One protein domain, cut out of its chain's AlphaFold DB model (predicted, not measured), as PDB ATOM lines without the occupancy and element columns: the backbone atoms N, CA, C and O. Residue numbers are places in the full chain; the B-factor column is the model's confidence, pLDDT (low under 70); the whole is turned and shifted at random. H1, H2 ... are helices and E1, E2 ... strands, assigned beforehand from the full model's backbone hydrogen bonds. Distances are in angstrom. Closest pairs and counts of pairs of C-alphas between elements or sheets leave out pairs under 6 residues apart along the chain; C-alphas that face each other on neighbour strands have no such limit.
ATOM      1  N   TRP A 671     -11.833  15.206 -36.805       72.31
ATOM      2  CA  TRP A 671     -11.400  14.112 -35.932       72.31
ATOM      3  C   TRP A 671     -12.400  13.907 -34.786       72.31
ATOM      4  O   TRP A 671     -12.811  14.870 -34.131       72.31
ATOM      5  N   ALA A 672     -12.794  12.648 -34.588       78.31
ATOM      6  CA  ALA A 672     -13.600  12.186 -33.461       78.31
ATOM      7  C   ALA A 672     -12.694  11.777 -32.280       78.31
ATOM      8  O   ALA A 672     -11.488  11.597 -32.458       78.31
ATOM      9  N   LEU A 673     -13.252  11.631 -31.075       69.81
ATOM     10  CA  LEU A 673     -12.461  11.305 -29.879       69.81
ATOM     11  C   LEU A 673     -11.946   9.855 -29.924       69.81
ATOM     12  O   LEU A 673     -10.824   9.561 -29.521       69.81
ATOM     13  N   GLU A 674     -12.757   8.970 -30.487       76.94
ATOM     14  CA  GLU A 674     -12.495   7.554 -30.718       76.94
ATOM     15  C   GLU A 674     -11.390   7.379 -31.772       76.94
ATOM     16  O   GLU A 674     -10.483   6.565 -31.602       76.94
ATOM     17  N   ASP A 675     -11.432   8.200 -32.829       81.81
ATOM     18  CA  ASP A 675     -10.372   8.320 -33.834       81.81
ATOM     19  C   ASP A 675      -9.047   8.758 -33.182       81.81
ATOM     20  O   ASP A 675      -8.010   8.148 -33.436       81.81
ATOM     21  N   ASP A 676      -9.072   9.802 -32.344       81.81
ATOM     22  CA  ASP A 676      -7.880  10.356 -31.684       81.81
ATOM     23  C   ASP A 676      -7.232   9.358 -30.710       81.81
ATOM     24  O   ASP A 676      -6.010   9.188 -30.712       81.81
ATOM     25  N   LEU A 677      -8.038   8.662 -29.898       80.88
ATOM     26  CA  LEU A 677      -7.556   7.620 -28.986       80.88
ATOM     27  C   LEU A 677      -6.943   6.449 -29.763       80.88
ATOM     28  O   LEU A 677      -5.798   6.073 -29.509       80.88
ATOM     29  N   ARG A 678      -7.653   5.937 -30.776       84.25
ATOM     30  CA  ARG A 678      -7.179   4.834 -31.625       84.25
ATOM     31  C   ARG A 678      -5.929   5.212 -32.426       84.25
ATOM     32  O   ARG A 678      -5.080   4.357 -32.673       84.25
ATOM     33  N   LEU A 679      -5.795   6.479 -32.827       84.75
ATOM     34  CA  LEU A 679      -4.612   7.010 -33.510       84.75
ATOM     35  C   LEU A 679      -3.392   7.015 -32.583       84.75
ATOM     36  O   LEU A 679      -2.305   6.640 -33.018       84.75
ATOM     37  N   ILE A 680      -3.572   7.400 -31.316       84.69
ATOM     38  CA  ILE A 680      -2.516   7.343 -30.298       84.69
ATOM     39  C   ILE A 680      -2.144   5.901 -29.955       84.69
ATOM     40  O   ILE A 680      -0.959   5.607 -29.827       84.69
ATOM     41  N   ASP A 681      -3.109   4.990 -29.865       85.00
ATOM     42  CA  ASP A 681      -2.834   3.588 -29.539       85.00
ATOM     43  C   ASP A 681      -2.040   2.897 -30.662       85.00
ATOM     44  O   ASP A 681      -0.983   2.321 -30.400       85.00
ATOM     45  N   LEU A 682      -2.451   3.070 -31.926       84.00
ATOM     46  CA  LEU A 682      -1.698   2.591 -33.095       84.00
ATOM     47  C   LEU A 682      -0.335   3.289 -33.250       84.00
ATOM     48  O   LEU A 682       0.635   2.675 -33.697       84.00
ATOM     49  N   TYR A 683      -0.223   4.566 -32.868       85.44
ATOM     50  CA  TYR A 683       1.063   5.265 -32.809       85.44
ATOM     51  C   TYR A 683       1.989   4.640 -31.756       85.44
ATOM     52  O   TYR A 683       3.153   4.386 -32.059       85.44
ATOM     53  N   LEU A 684       1.496   4.354 -30.546       81.50
ATOM     54  CA  LEU A 684       2.273   3.721 -29.475       81.50
ATOM     55  C   LEU A 684       2.687   2.287 -29.845       81.50
ATOM     56  O   LEU A 684       3.831   1.901 -29.596       81.50
ATOM     57  N   GLU A 685       1.811   1.535 -30.509       81.38
ATOM     58  CA  GLU A 685       2.121   0.219 -31.072       81.38
ATOM     59  C   GLU A 685       3.250   0.313 -32.114       81.38
ATOM     60  O   GLU A 685       4.305  -0.305 -31.932       81.38
ATOM     61  N   GLN A 686       3.107   1.163 -33.144       81.06
ATOM     62  CA  GLN A 686       4.157   1.367 -34.154       81.06
ATOM     63  C   GLN A 686       5.472   1.880 -33.542       81.06
ATOM     64  O   GLN A 686       6.548   1.449 -33.959       81.06
ATOM     65  N   MET A 687       5.414   2.766 -32.543       77.62
ATOM     66  CA  MET A 687       6.587   3.234 -31.794       77.62
ATOM     67  C   MET A 687       7.306   2.071 -31.100       77.62
ATOM     68  O   MET A 687       8.529   1.970 -31.211       77.62
ATOM     69  N   SER A 688       6.560   1.171 -30.448       77.50
ATOM     70  CA  SER A 688       7.131   0.025 -29.732       77.50
ATOM     71  C   SER A 688       7.877  -0.933 -30.665       77.50
ATOM     72  O   SER A 688       9.030  -1.282 -30.403       77.50
ATOM     73  N   CYS A 689       7.292  -1.246 -31.826       75.94
ATOM     74  CA  CYS A 689       7.924  -2.059 -32.863       75.94
ATOM     75  C   CYS A 689       9.191  -1.402 -33.439       75.94
ATOM     76  O   CYS A 689      10.126  -2.101 -33.817       75.94
ATOM     77  N   ARG A 690       9.268  -0.062 -33.475       75.88
ATOM     78  CA  ARG A 690      10.433   0.692 -33.983       75.88
ATOM     79  C   ARG A 690      11.580   0.850 -32.969       75.88
ATOM     80  O   ARG A 690      12.646   1.331 -33.359       75.88
ATOM     81  N   TRP A 691      11.417   0.437 -31.708       77.25
ATOM     82  CA  TRP A 691      12.537   0.308 -30.756       77.25
ATOM     83  C   TRP A 691      13.375  -0.960 -30.984       77.25
ATOM     84  O   TRP A 691      14.526  -1.025 -30.539       77.25
ATOM     85  N   PHE A 692      12.832  -1.926 -31.725       78.31
ATOM     86  CA  PHE A 692      13.549  -3.076 -32.260       78.31
ATOM     87  C   PHE A 692      14.118  -2.727 -33.639       78.31
ATOM     88  O   PHE A 692      13.423  -2.172 -34.491       78.31
ATOM     89  N   VAL A 693      15.402  -3.009 -33.861       78.44
ATOM     90  CA  VAL A 693      16.100  -2.644 -35.098       78.44
ATOM     91  C   VAL A 693      16.987  -3.786 -35.575       78.44
ATOM     92  O   VAL A 693      17.749  -4.369 -34.804       78.44
ATOM     93  N   GLU A 694      16.903  -4.073 -36.871       82.06
ATOM     94  CA  GLU A 694      17.760  -5.038 -37.554       82.06
ATOM     95  C   GLU A 694      19.243  -4.686 -37.382       82.06
ATOM     96  O   GLU A 694      19.670  -3.525 -37.493       82.06
ATOM     97  N   VAL A 695      20.047  -5.709 -37.108       84.12
ATOM     98  CA  VAL A 695      21.496  -5.571 -36.968       84.12
ATOM     99  C   VAL A 695      22.158  -6.076 -38.258       84.12
ATOM    100  O   VAL A 695      21.833  -7.175 -38.708       84.12
ATOM    101  N   PRO A 696      23.076  -5.314 -38.890       84.81
ATOM    102  CA  PRO A 696      23.851  -5.779 -40.040       84.81
ATOM    103  C   PRO A 696      24.555  -7.106 -39.739       84.81
ATOM    104  O   PRO A 696      25.137  -7.218 -38.669       84.81
ATOM    105  N   LEU A 697      24.572  -8.062 -40.678       81.25
ATOM    106  CA  LEU A 697      25.166  -9.406 -40.500       81.25
ATOM    107  C   LEU A 697      26.542  -9.384 -39.799       81.25
ATOM    108  O   LEU A 697      26.746 -10.079 -38.807       81.25
ATOM    109  N   ALA A 698      27.446  -8.499 -40.232       79.81
ATOM    110  CA  ALA A 698      28.769  -8.312 -39.624       79.81
ATOM    111  C   ALA A 698      28.733  -7.982 -38.112       79.81
ATOM    112  O   ALA A 698      29.652  -8.345 -37.386       79.81
ATOM    113  N   LEU A 699      27.666  -7.347 -37.616       84.19
ATOM    114  CA  LEU A 699      27.475  -6.883 -36.233       84.19
ATOM    115  C   LEU A 699      26.486  -7.743 -35.409       84.19
ATOM    116  O   LEU A 699      26.293  -7.482 -34.218       84.19
ATOM    117  N   GLN A 700      25.865  -8.764 -36.012       85.25
ATOM    118  CA  GLN A 700      24.957  -9.690 -35.318       85.25
ATOM    119  C   GLN A 700      25.721 -10.570 -34.316       85.25
ATOM    120  O   GLN A 700      26.839 -11.019 -34.601       85.25
ATOM    121  N   LYS A 701      25.114 -10.836 -33.153       81.56
ATOM    122  CA  LYS A 701      25.503 -11.967 -32.292       81.56
ATOM    123  C   LYS A 701      24.940 -13.263 -32.900       81.56
ATOM    124  O   LYS A 701      24.144 -13.210 -33.837       81.56
ATOM    125  N   LYS A 702      25.353 -14.431 -32.392       76.50
ATOM    126  CA  LYS A 702      24.757 -15.713 -32.816       76.50
ATOM    127  C   LYS A 702      23.230 -15.648 -32.644       76.50
ATOM    128  O   LYS A 702      22.762 -15.116 -31.643       76.50
ATOM    129  N   GLU A 703      22.499 -16.120 -33.655       73.19
ATOM    130  CA  GLU A 703      21.021 -16.175 -33.734       73.19
ATOM    131  C   GLU A 703      20.254 -14.830 -33.652       73.19
ATOM    132  O   GLU A 703      19.040 -14.789 -33.854       73.19
ATOM    133  N   GLU A 704      20.932 -13.695 -33.470       80.62
ATOM    134  CA  GLU A 704      20.294 -12.393 -33.251       80.62
ATOM    135  C   GLU A 704      20.137 -11.577 -34.550       80.62
ATOM    136  O   GLU A 704      21.028 -10.825 -34.950       80.62
ATOM    137  N   ARG A 705      18.960 -11.649 -35.186       76.62
ATOM    138  CA  ARG A 705      18.627 -10.798 -36.352       76.62
ATOM    139  C   ARG A 705      18.250  -9.357 -35.979       76.62
ATOM    140  O   ARG A 705      18.537  -8.423 -36.731       76.62
ATOM    141  N   VAL A 706      17.583  -9.178 -34.838       80.81
ATOM    142  CA  VAL A 706      16.955  -7.917 -34.415       80.81
ATOM    143  C   VAL A 706      17.312  -7.641 -32.959       80.81
ATOM    144  O   VAL A 706      17.094  -8.492 -32.103       80.81
ATOM    145  N   ALA A 707      17.819  -6.441 -32.679       80.50
ATOM    146  CA  ALA A 707      18.181  -6.004 -31.335       80.50
ATOM    147  C   ALA A 707      17.209  -4.931 -30.827       80.50
ATOM    148  O   ALA A 707      16.824  -4.020 -31.567       80.50
ATOM    149  N   PHE A 708      16.857  -4.994 -29.543       79.69
ATOM    150  CA  PHE A 708      16.270  -3.852 -28.846       79.69
ATOM    151  C   PHE A 708      17.332  -2.757 -28.691       79.69
ATOM    152  O   PHE A 708      18.484  -3.055 -28.372       79.69
ATOM    153  N   ARG A 709      16.964  -1.493 -28.932       72.44
ATOM    154  CA  ARG A 709      17.850  -0.350 -28.671       72.44
ATOM    155  C   ARG A 709      17.625   0.194 -27.256       72.44
ATOM    156  O   ARG A 709      18.010  -0.424 -26.274       72.44
ATOM    157  N   THR A 710      16.969   1.346 -27.174       73.31
ATOM    158  CA  THR A 710      16.451   1.979 -25.956       73.31
ATOM    159  C   THR A 710      15.275   2.855 -26.370       73.31
ATOM    160  O   THR A 710      15.297   3.431 -27.462       73.31
ATOM    161  N   THR A 711      14.297   3.042 -25.491       71.44
ATOM    162  CA  THR A 711      13.092   3.844 -25.772       71.44
ATOM    163  C   THR A 711      13.351   5.359 -25.846       71.44
ATOM    164  O   THR A 711      12.542   6.111 -26.391       71.44
ATOM    165  N   ASN A 712      14.518   5.799 -25.361       66.12
ATOM    166  CA  ASN A 712      14.955   7.198 -25.294       66.12
ATOM    167  C   ASN A 712      15.536   7.752 -26.610       66.12
ATOM    168  O   ASN A 712      15.725   8.962 -26.735       66.12
ATOM    169  N   LEU A 713      15.833   6.904 -27.603       62.22
ATOM    170  CA  LEU A 713      16.408   7.342 -28.880       62.22
ATOM    171  C   LEU A 713      15.317   7.740 -29.885       62.22
ATOM    172  O   LEU A 713      14.604   6.898 -30.428       62.22
ATOM    173  N   SER A 714      15.243   9.035 -30.198       56.00
ATOM    174  CA  SER A 714      14.294   9.641 -31.144       56.00
ATOM    175  C   SER A 714      14.619   9.340 -32.622       56.00
ATOM    176  O   SER A 714      14.969  10.216 -33.411       56.00
ATOM    177  N   ARG A 715      14.485   8.067 -33.019       53.53
ATOM    178  CA  ARG A 715      14.660   7.569 -34.403       53.53
ATOM    179  C   ARG A 715      13.394   6.916 -34.990       53.53
ATOM    180  O   ARG A 715      13.475   6.092 -35.899       53.53
ATOM    181  N   THR A 716      12.213   7.271 -34.498       53.88
ATOM    182  CA  THR A 716      10.956   6.608 -34.866       53.88
ATOM    183  C   THR A 716      10.409   7.090 -36.213       53.88
ATOM    184  O   THR A 716       9.618   8.024 -36.316       53.88
ATOM    185  N   LEU A 717      10.827   6.405 -37.283       56.12
ATOM    186  CA  LEU A 717      10.180   6.460 -38.598       56.12
ATOM    187  C   LEU A 717       8.831   5.717 -38.537       56.12
ATOM    188  O   LEU A 717       8.706   4.556 -38.934       56.12
ATOM    189  N   ILE A 718       7.833   6.401 -37.980       71.19
ATOM    190  CA  ILE A 718       6.424   5.993 -37.993       71.19
ATOM    191  C   ILE A 718       5.921   6.001 -39.434       71.19
ATOM    192  O   ILE A 718       6.212   6.924 -40.204       71.19
ATOM    193  N   SER A 719       5.147   4.986 -39.813       77.25
ATOM    194  CA  SER A 719       4.594   4.923 -41.159       77.25
ATOM    195  C   SER A 719       3.285   5.699 -41.218       77.25
ATOM    196  O   SER A 719       2.183   5.153 -41.187       77.25
ATOM    197  N   TRP A 720       3.402   7.018 -41.370       81.75
ATOM    198  CA  TRP A 720       2.251   7.901 -41.573       81.75
ATOM    199  C   TRP A 720       1.385   7.486 -42.782       81.75
ATOM    200  O   TRP A 720       0.206   7.827 -42.840       81.75
ATOM    201  N   LYS A 721       1.940   6.712 -43.730       83.31
ATOM    202  CA  LYS A 721       1.202   6.086 -44.842       83.31
ATOM    203  C   LYS A 721       0.302   4.928 -44.396       83.31
ATOM    204  O   LYS A 721      -0.782   4.786 -44.951       83.31
ATOM    205  N   GLU A 722       0.710   4.117 -43.421       81.50
ATOM    206  CA  GLU A 722      -0.146   3.074 -42.833       81.50
ATOM    207  C   GLU A 722      -1.227   3.691 -41.945       81.50
ATOM    208  O   GLU A 722      -2.404   3.406 -42.150       81.50
ATOM    209  N   LEU A 723      -0.864   4.620 -41.052       82.50
ATOM    210  CA  LEU A 723      -1.844   5.338 -40.226       82.50
ATOM    211  C   LEU A 723      -2.869   6.089 -41.099       82.50
ATOM    212  O   LEU A 723      -4.071   5.984 -40.874       82.50
ATOM    213  N   GLY A 724      -2.423   6.775 -42.159       83.44
ATOM    214  CA  GLY A 724      -3.316   7.424 -43.127       83.44
ATOM    215  C   GLY A 724      -4.280   6.459 -43.829       83.44
ATOM    216  O   GLY A 724      -5.453   6.789 -44.002       83.44
ATOM    217  N   LYS A 725      -3.836   5.238 -44.170       85.56
ATOM    218  CA  LYS A 725      -4.717   4.188 -44.717       85.56
ATOM    219  C   LYS A 725      -5.788   3.757 -43.713       85.56
ATOM    220  O   LYS A 725      -6.950   3.669 -44.101       85.56
ATOM    221  N   VAL A 726      -5.419   3.516 -42.451       85.12
ATOM    222  CA  VAL A 726      -6.358   3.063 -41.404       85.12
ATOM    223  C   VAL A 726      -7.459   4.098 -41.157       85.12
ATOM    224  O   VAL A 726      -8.636   3.748 -41.162       85.12
ATOM    225  N   PHE A 727      -7.097   5.377 -41.022       83.31
ATOM    226  CA  PHE A 727      -8.056   6.461 -40.761       83.31
ATOM    227  C   PHE A 727      -8.674   7.081 -42.026       83.31
ATOM    228  O   PHE A 727      -9.440   8.035 -41.917       83.31
ATOM    229  N   LYS A 728      -8.345   6.574 -43.225       83.06
ATOM    230  CA  LYS A 728      -8.740   7.133 -44.540       83.06
ATOM    231  C   LYS A 728      -8.415   8.636 -44.706       83.06
ATOM    232  O   LYS A 728      -9.090   9.343 -45.451       83.06
ATOM    233  N   LYS A 729      -7.373   9.123 -44.024       84.44
ATOM    234  CA  LYS A 729      -6.942  10.536 -43.963       84.44
ATOM    235  C   LYS A 729      -5.525  10.692 -44.519       84.44
ATOM    236  O   LYS A 729      -4.798   9.711 -44.691       84.44
ATOM    237  N   LYS A 730      -5.096  11.916 -44.844       84.00
ATOM    238  CA  LYS A 730      -3.759  12.117 -45.428       84.00
ATOM    239  C   LYS A 730      -2.677  11.860 -44.368       84.00
ATOM    240  O   LYS A 730      -2.835  12.296 -43.230       84.00
ATOM    241  N   PRO A 731      -1.523  11.268 -44.727       82.69
ATOM    242  CA  PRO A 731      -0.418  11.020 -43.789       82.69
ATOM    243  C   PRO A 731       0.011  12.248 -42.968       82.69
ATOM    244  O   PRO A 731       0.328  12.135 -41.787       82.69
ATOM    245  N   VAL A 732      -0.026  13.433 -43.588       81.62
ATOM    246  CA  VAL A 732       0.306  14.718 -42.952       81.62
ATOM    247  C   VAL A 732      -0.749  15.139 -41.920       81.62
ATOM    248  O   VAL A 732      -0.396  15.712 -40.896       81.62
ATOM    249  N   GLU A 733      -2.027  14.824 -42.145       81.19
ATOM    250  CA  GLU A 733      -3.117  15.113 -41.202       81.19
ATOM    251  C   GLU A 733      -2.976  14.244 -39.944       81.19
ATOM    252  O   GLU A 733      -3.065  14.770 -38.838       81.19
ATOM    253  N   CYS A 734      -2.652  12.952 -40.099       80.62
ATOM    254  CA  CYS A 734      -2.351  12.055 -38.977       80.62
ATOM    255  C   CYS A 734      -1.122  12.523 -38.177       80.62
ATOM    256  O   CYS A 734      -1.168  12.567 -36.952       80.62
ATOM    257  N   MET A 735      -0.038  12.912 -38.862       81.94
ATOM    258  CA  MET A 735       1.188  13.413 -38.224       81.94
ATOM    259  C   MET A 735       0.942  14.696 -37.420       81.94
ATOM    260  O   MET A 735       1.376  14.804 -36.276       81.94
ATOM    261  N   LEU A 736       0.227  15.663 -38.003       79.94
ATOM    262  CA  LEU A 736      -0.124  16.906 -37.316       79.94
ATOM    263  C   LEU A 736      -1.056  16.641 -36.128       79.94
ATOM    264  O   LEU A 736      -0.822  17.194 -35.057       79.94
ATOM    265  N   ARG A 737      -2.051  15.754 -36.280       82.62
ATOM    266  CA  ARG A 737      -2.978  15.421 -35.191       82.62
ATOM    267  C   ARG A 737      -2.275  14.729 -34.026       82.62
ATOM    268  O   ARG A 737      -2.523  15.105 -32.888       82.62
ATOM    269  N   VAL A 738      -1.363  13.788 -34.289       82.62
ATOM    270  CA  VAL A 738      -0.539  13.174 -33.233       82.62
ATOM    271  C   VAL A 738       0.320  14.218 -32.520       82.62
ATOM    272  O   VAL A 738       0.405  14.176 -31.299       82.62
ATOM    273  N   ASN A 739       0.912  15.181 -33.234       80.44
ATOM    274  CA  ASN A 739       1.683  16.249 -32.594       80.44
ATOM    275  C   ASN A 739       0.801  17.135 -31.692       80.44
ATOM    276  O   ASN A 739       1.165  17.344 -30.539       80.44
ATOM    277  N   ASP A 740      -0.376  17.575 -32.164       76.44
ATOM    278  CA  ASP A 740      -1.351  18.324 -31.346       76.44
ATOM    279  C   ASP A 740      -1.842  17.501 -30.127       76.44
ATOM    280  O   ASP A 740      -2.141  18.061 -29.077       76.44
ATOM    281  N   LEU A 741      -1.933  16.168 -30.236       77.00
ATOM    282  CA  LEU A 741      -2.319  15.278 -29.129       77.00
ATOM    283  C   LEU A 741      -1.166  15.018 -28.141       77.00
ATOM    284  O   LEU A 741      -1.414  14.833 -26.953       77.00
ATOM    285  N   LEU A 742       0.089  15.035 -28.596       73.12
ATOM    286  CA  LEU A 742       1.279  14.921 -27.742       73.12
ATOM    287  C   LEU A 742       1.573  16.201 -26.937       73.12
ATOM    288  O   LEU A 742       2.366  16.140 -25.999       73.12
ATOM    289  N   GLU A 743       0.923  17.330 -27.252       69.12
ATOM    290  CA  GLU A 743       0.874  18.522 -26.387       69.12
ATOM    291  C   GLU A 743       0.057  18.259 -25.092       69.12
ATOM    292  O   GLU A 743       0.223  18.980 -24.110       69.12
ATOM    293  N   ALA A 744      -0.798  17.223 -25.041       64.06
ATOM    294  CA  ALA A 744      -1.633  16.922 -23.872       64.06
ATOM    295  C   ALA A 744      -0.877  16.100 -22.795       64.06
ATOM    296  O   ALA A 744      -0.482  14.957 -23.069       64.06
ATOM    297  N   PRO A 745      -0.761  16.577 -21.534       62.56
ATOM    298  CA  PRO A 745       0.020  15.904 -20.487       62.56
ATOM    299  C   PRO A 745      -0.398  14.455 -20.199       62.56
ATOM    300  O   PRO A 745       0.451  13.608 -19.930       62.56
ATOM    301  N   ALA A 746      -1.690  14.131 -20.308       65.19
ATOM    302  CA  ALA A 746      -2.186  12.765 -20.128       65.19
ATOM    303  C   ALA A 746      -1.673  11.800 -21.217       65.19
ATOM    304  O   ALA A 746      -1.319  10.659 -20.922       65.19
ATOM    305  N   ILE A 747      -1.585  12.259 -22.470       69.38
ATOM    306  CA  ILE A 747      -1.099  11.460 -23.606       69.38
ATOM    307  C   ILE A 747       0.429  11.352 -23.554       69.38
ATOM    308  O   ILE A 747       0.970  10.261 -23.742       69.38
ATOM    309  N   GLN A 748       1.123  12.431 -23.178       70.19
ATOM    310  CA  GLN A 748       2.552  12.384 -22.866       70.19
ATOM    311  C   GLN A 748       2.844  11.381 -21.733       70.19
ATOM    312  O   GLN A 748       3.742  10.552 -21.865       70.19
ATOM    313  N   ALA A 749       2.045  11.362 -20.662       70.19
ATOM    314  CA  ALA A 749       2.184  10.388 -19.579       70.19
ATOM    315  C   ALA A 749       1.911   8.938 -20.031       70.19
ATOM    316  O   ALA A 749       2.588   8.025 -19.555       70.19
ATOM    317  N   ARG A 750       0.979   8.696 -20.970       73.94
ATOM    318  CA  ARG A 750       0.805   7.368 -21.602       73.94
ATOM    319  C   ARG A 750       2.051   6.956 -22.398       73.94
ATOM    320  O   ARG A 750       2.494   5.818 -22.258       73.94
ATOM    321  N   LEU A 751       2.649   7.874 -23.164       76.56
ATOM    322  CA  LEU A 751       3.891   7.631 -23.909       76.56
ATOM    323  C   LEU A 751       5.079   7.332 -22.980       76.56
ATOM    324  O   LEU A 751       5.782   6.346 -23.201       76.56
ATOM    325  N   GLU A 752       5.299   8.129 -21.930       77.12
ATOM    326  CA  GLU A 752       6.388   7.872 -20.975       77.12
ATOM    327  C   GLU A 752       6.170   6.567 -20.191       77.12
ATOM    328  O   GLU A 752       7.118   5.805 -20.020       77.12
ATOM    329  N   ARG A 753       4.928   6.220 -19.812       78.19
ATOM    330  CA  ARG A 753       4.620   4.893 -19.244       78.19
ATOM    331  C   ARG A 753       4.974   3.767 -20.220       78.19
ATOM    332  O   ARG A 753       5.675   2.843 -19.827       78.19
ATOM    333  N   ALA A 754       4.566   3.856 -21.488       77.62
ATOM    334  CA  ALA A 754       4.876   2.838 -22.497       77.62
ATOM    335  C   ALA A 754       6.394   2.663 -22.715       77.62
ATOM    336  O   ALA A 754       6.882   1.533 -22.804       77.62
ATOM    337  N   LYS A 755       7.152   3.770 -22.732       79.88
ATOM    338  CA  LYS A 755       8.624   3.753 -22.755       79.88
ATOM    339  C   LYS A 755       9.206   3.063 -21.520       79.88
ATOM    340  O   LYS A 755      10.070   2.201 -21.668       79.88
ATOM    341  N   VAL A 756       8.749   3.415 -20.316       79.50
ATOM    342  CA  VAL A 756       9.239   2.832 -19.055       79.50
ATOM    343  C   VAL A 756       8.945   1.333 -19.000       79.50
ATOM    344  O   VAL A 756       9.879   0.565 -18.792       79.50
ATOM    345  N   THR A 757       7.716   0.898 -19.292       81.69
ATOM    346  CA  THR A 757       7.337  -0.526 -19.299       81.69
ATOM    347  C   THR A 757       8.176  -1.335 -20.291       81.69
ATOM    348  O   THR A 757       8.731  -2.371 -19.925       81.69
ATOM    349  N   MET A 758       8.342  -0.863 -21.533       76.94
ATOM    350  CA  MET A 758       9.165  -1.568 -22.529       76.94
ATOM    351  C   MET A 758      10.659  -1.551 -22.182       76.94
ATOM    352  O   MET A 758      11.363  -2.517 -22.471       76.94
ATOM    353  N   THR A 759      11.145  -0.498 -21.516       78.50
ATOM    354  CA  THR A 759      12.517  -0.454 -20.985       78.50
ATOM    355  C   THR A 759      12.681  -1.489 -19.875       78.50
ATOM    356  O   THR A 759      13.534  -2.356 -19.997       78.50
ATOM    357  N   GLN A 760      11.814  -1.500 -18.861       79.69
ATOM    358  CA  GLN A 760      11.841  -2.493 -17.778       79.69
ATOM    359  C   GLN A 760      11.760  -3.939 -18.299       79.69
ATOM    360  O   GLN A 760      12.471  -4.805 -17.800       79.69
ATOM    361  N   MET A 761      10.956  -4.197 -19.338       77.25
ATOM    362  CA  MET A 761      10.784  -5.536 -19.915       77.25
ATOM    363  C   MET A 761      11.973  -6.019 -20.772       77.25
ATOM    364  O   MET A 761      12.162  -7.228 -20.910       77.25
ATOM    365  N   LYS A 762      12.735  -5.118 -21.415       76.25
ATOM    366  CA  LYS A 762      13.754  -5.484 -22.431       76.25
ATOM    367  C   LYS A 762      15.176  -5.007 -22.137       76.25
ATOM    368  O   LYS A 762      16.117  -5.565 -22.687       76.25
ATOM    369  N   ASN A 763      15.337  -3.996 -21.291       74.06
ATOM    370  CA  ASN A 763      16.612  -3.485 -20.801       74.06
ATOM    371  C   ASN A 763      16.391  -2.733 -19.467       74.06
ATOM    372  O   ASN A 763      16.359  -1.497 -19.459       74.06
ATOM    373  N   PRO A 764      16.219  -3.441 -18.334       68.94
ATOM    374  CA  PRO A 764      15.915  -2.811 -17.046       68.94
ATOM    375  C   PRO A 764      17.018  -1.865 -16.537       68.94
ATOM    376  O   PRO A 764      16.728  -0.994 -15.724       68.94
ATOM    377  N   GLY A 765      18.256  -1.986 -17.037       64.31
ATOM    378  CA  GLY A 765      19.355  -1.059 -16.734       64.31
ATOM    379  C   GLY A 765      19.366   0.224 -17.580       64.31
ATOM    380  O   GLY A 765      20.122   1.143 -17.279       64.31
ATOM    381  N   GLY A 766      18.566   0.309 -18.649       67.62
ATOM    382  CA  GLY A 766      18.403   1.498 -19.501       67.62
ATOM    383  C   GLY A 766      19.598   1.897 -20.389       67.62
ATOM    384  O   GLY A 766      19.390   2.619 -21.365       67.62
ATOM    385  N   ALA A 767      20.814   1.431 -20.092       72.44
ATOM    386  CA  ALA A 767      22.035   1.606 -20.889       72.44
ATOM    387  C   ALA A 767      22.311   0.380 -21.778       72.44
ATOM    388  O   ALA A 767      21.830  -0.715 -21.488       72.44
TER     389      ALA A 767
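What this domain is: This is residues 671 to 767 of the 1252 residues of an uncharacterized protein of Phytophthora cactorum (UniProt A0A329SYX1). A small hairpin, E1 and E2, reaches out from one end of a mostly helix body: long H1 and H4 run side by side, H3 stands across near their first residues, and H2 packs on H3. Residues 698 to 703 stick out. The printed part has 97 residues, in order H1, E1, E2, H2, H3, H4; it is only just loose, close to compact, with a radius of gyration of the C-alphas of 15.2 A and spans of 47 by 26 by 17 A.

Where its parts are: Find E1 at residues 692 to 694, E2 at 706 to 708 and H2 at 720 to 726. H1, 673 to 690, runs 25.6 A from C-alpha 673 at (-12.461, 11.305, -29.879). H3, 731 to 742, spans 16.6 A; H4, 745 to 762, runs 25.5 A to C-alpha 762 at (13.754, -5.484, -22.431).

How they stand to each other: In hairpin E1 and E2, antiparallel at 146 degrees, N 693 and O 707 are within hydrogen-bond range, 2.9 A. With residues 680 to 688 alone, H1 touches H4 at a shallow 29 degrees, the same way; closest C-alphas Leu 684 and Leu 751, 7.0 A. H3 touches residues 676 to 680 of H1 alone, about perpendicular at 84 degrees; closest C-alphas Ile 680 and Val 738, 6.8 A. Every O i to N i+4 pair is within hydrogen-bond range in H1, H2, H3 and H4.

The domain as a whole: The farthest C-alphas, Ala 672 and Ala 698, are 47.5 A apart. The printed part has no cut; links E1 to E2 and E2 to H2 are long. The model's pLDDT is under 70 at 673, 712 to 717, 743 to 747 and 764 to 766.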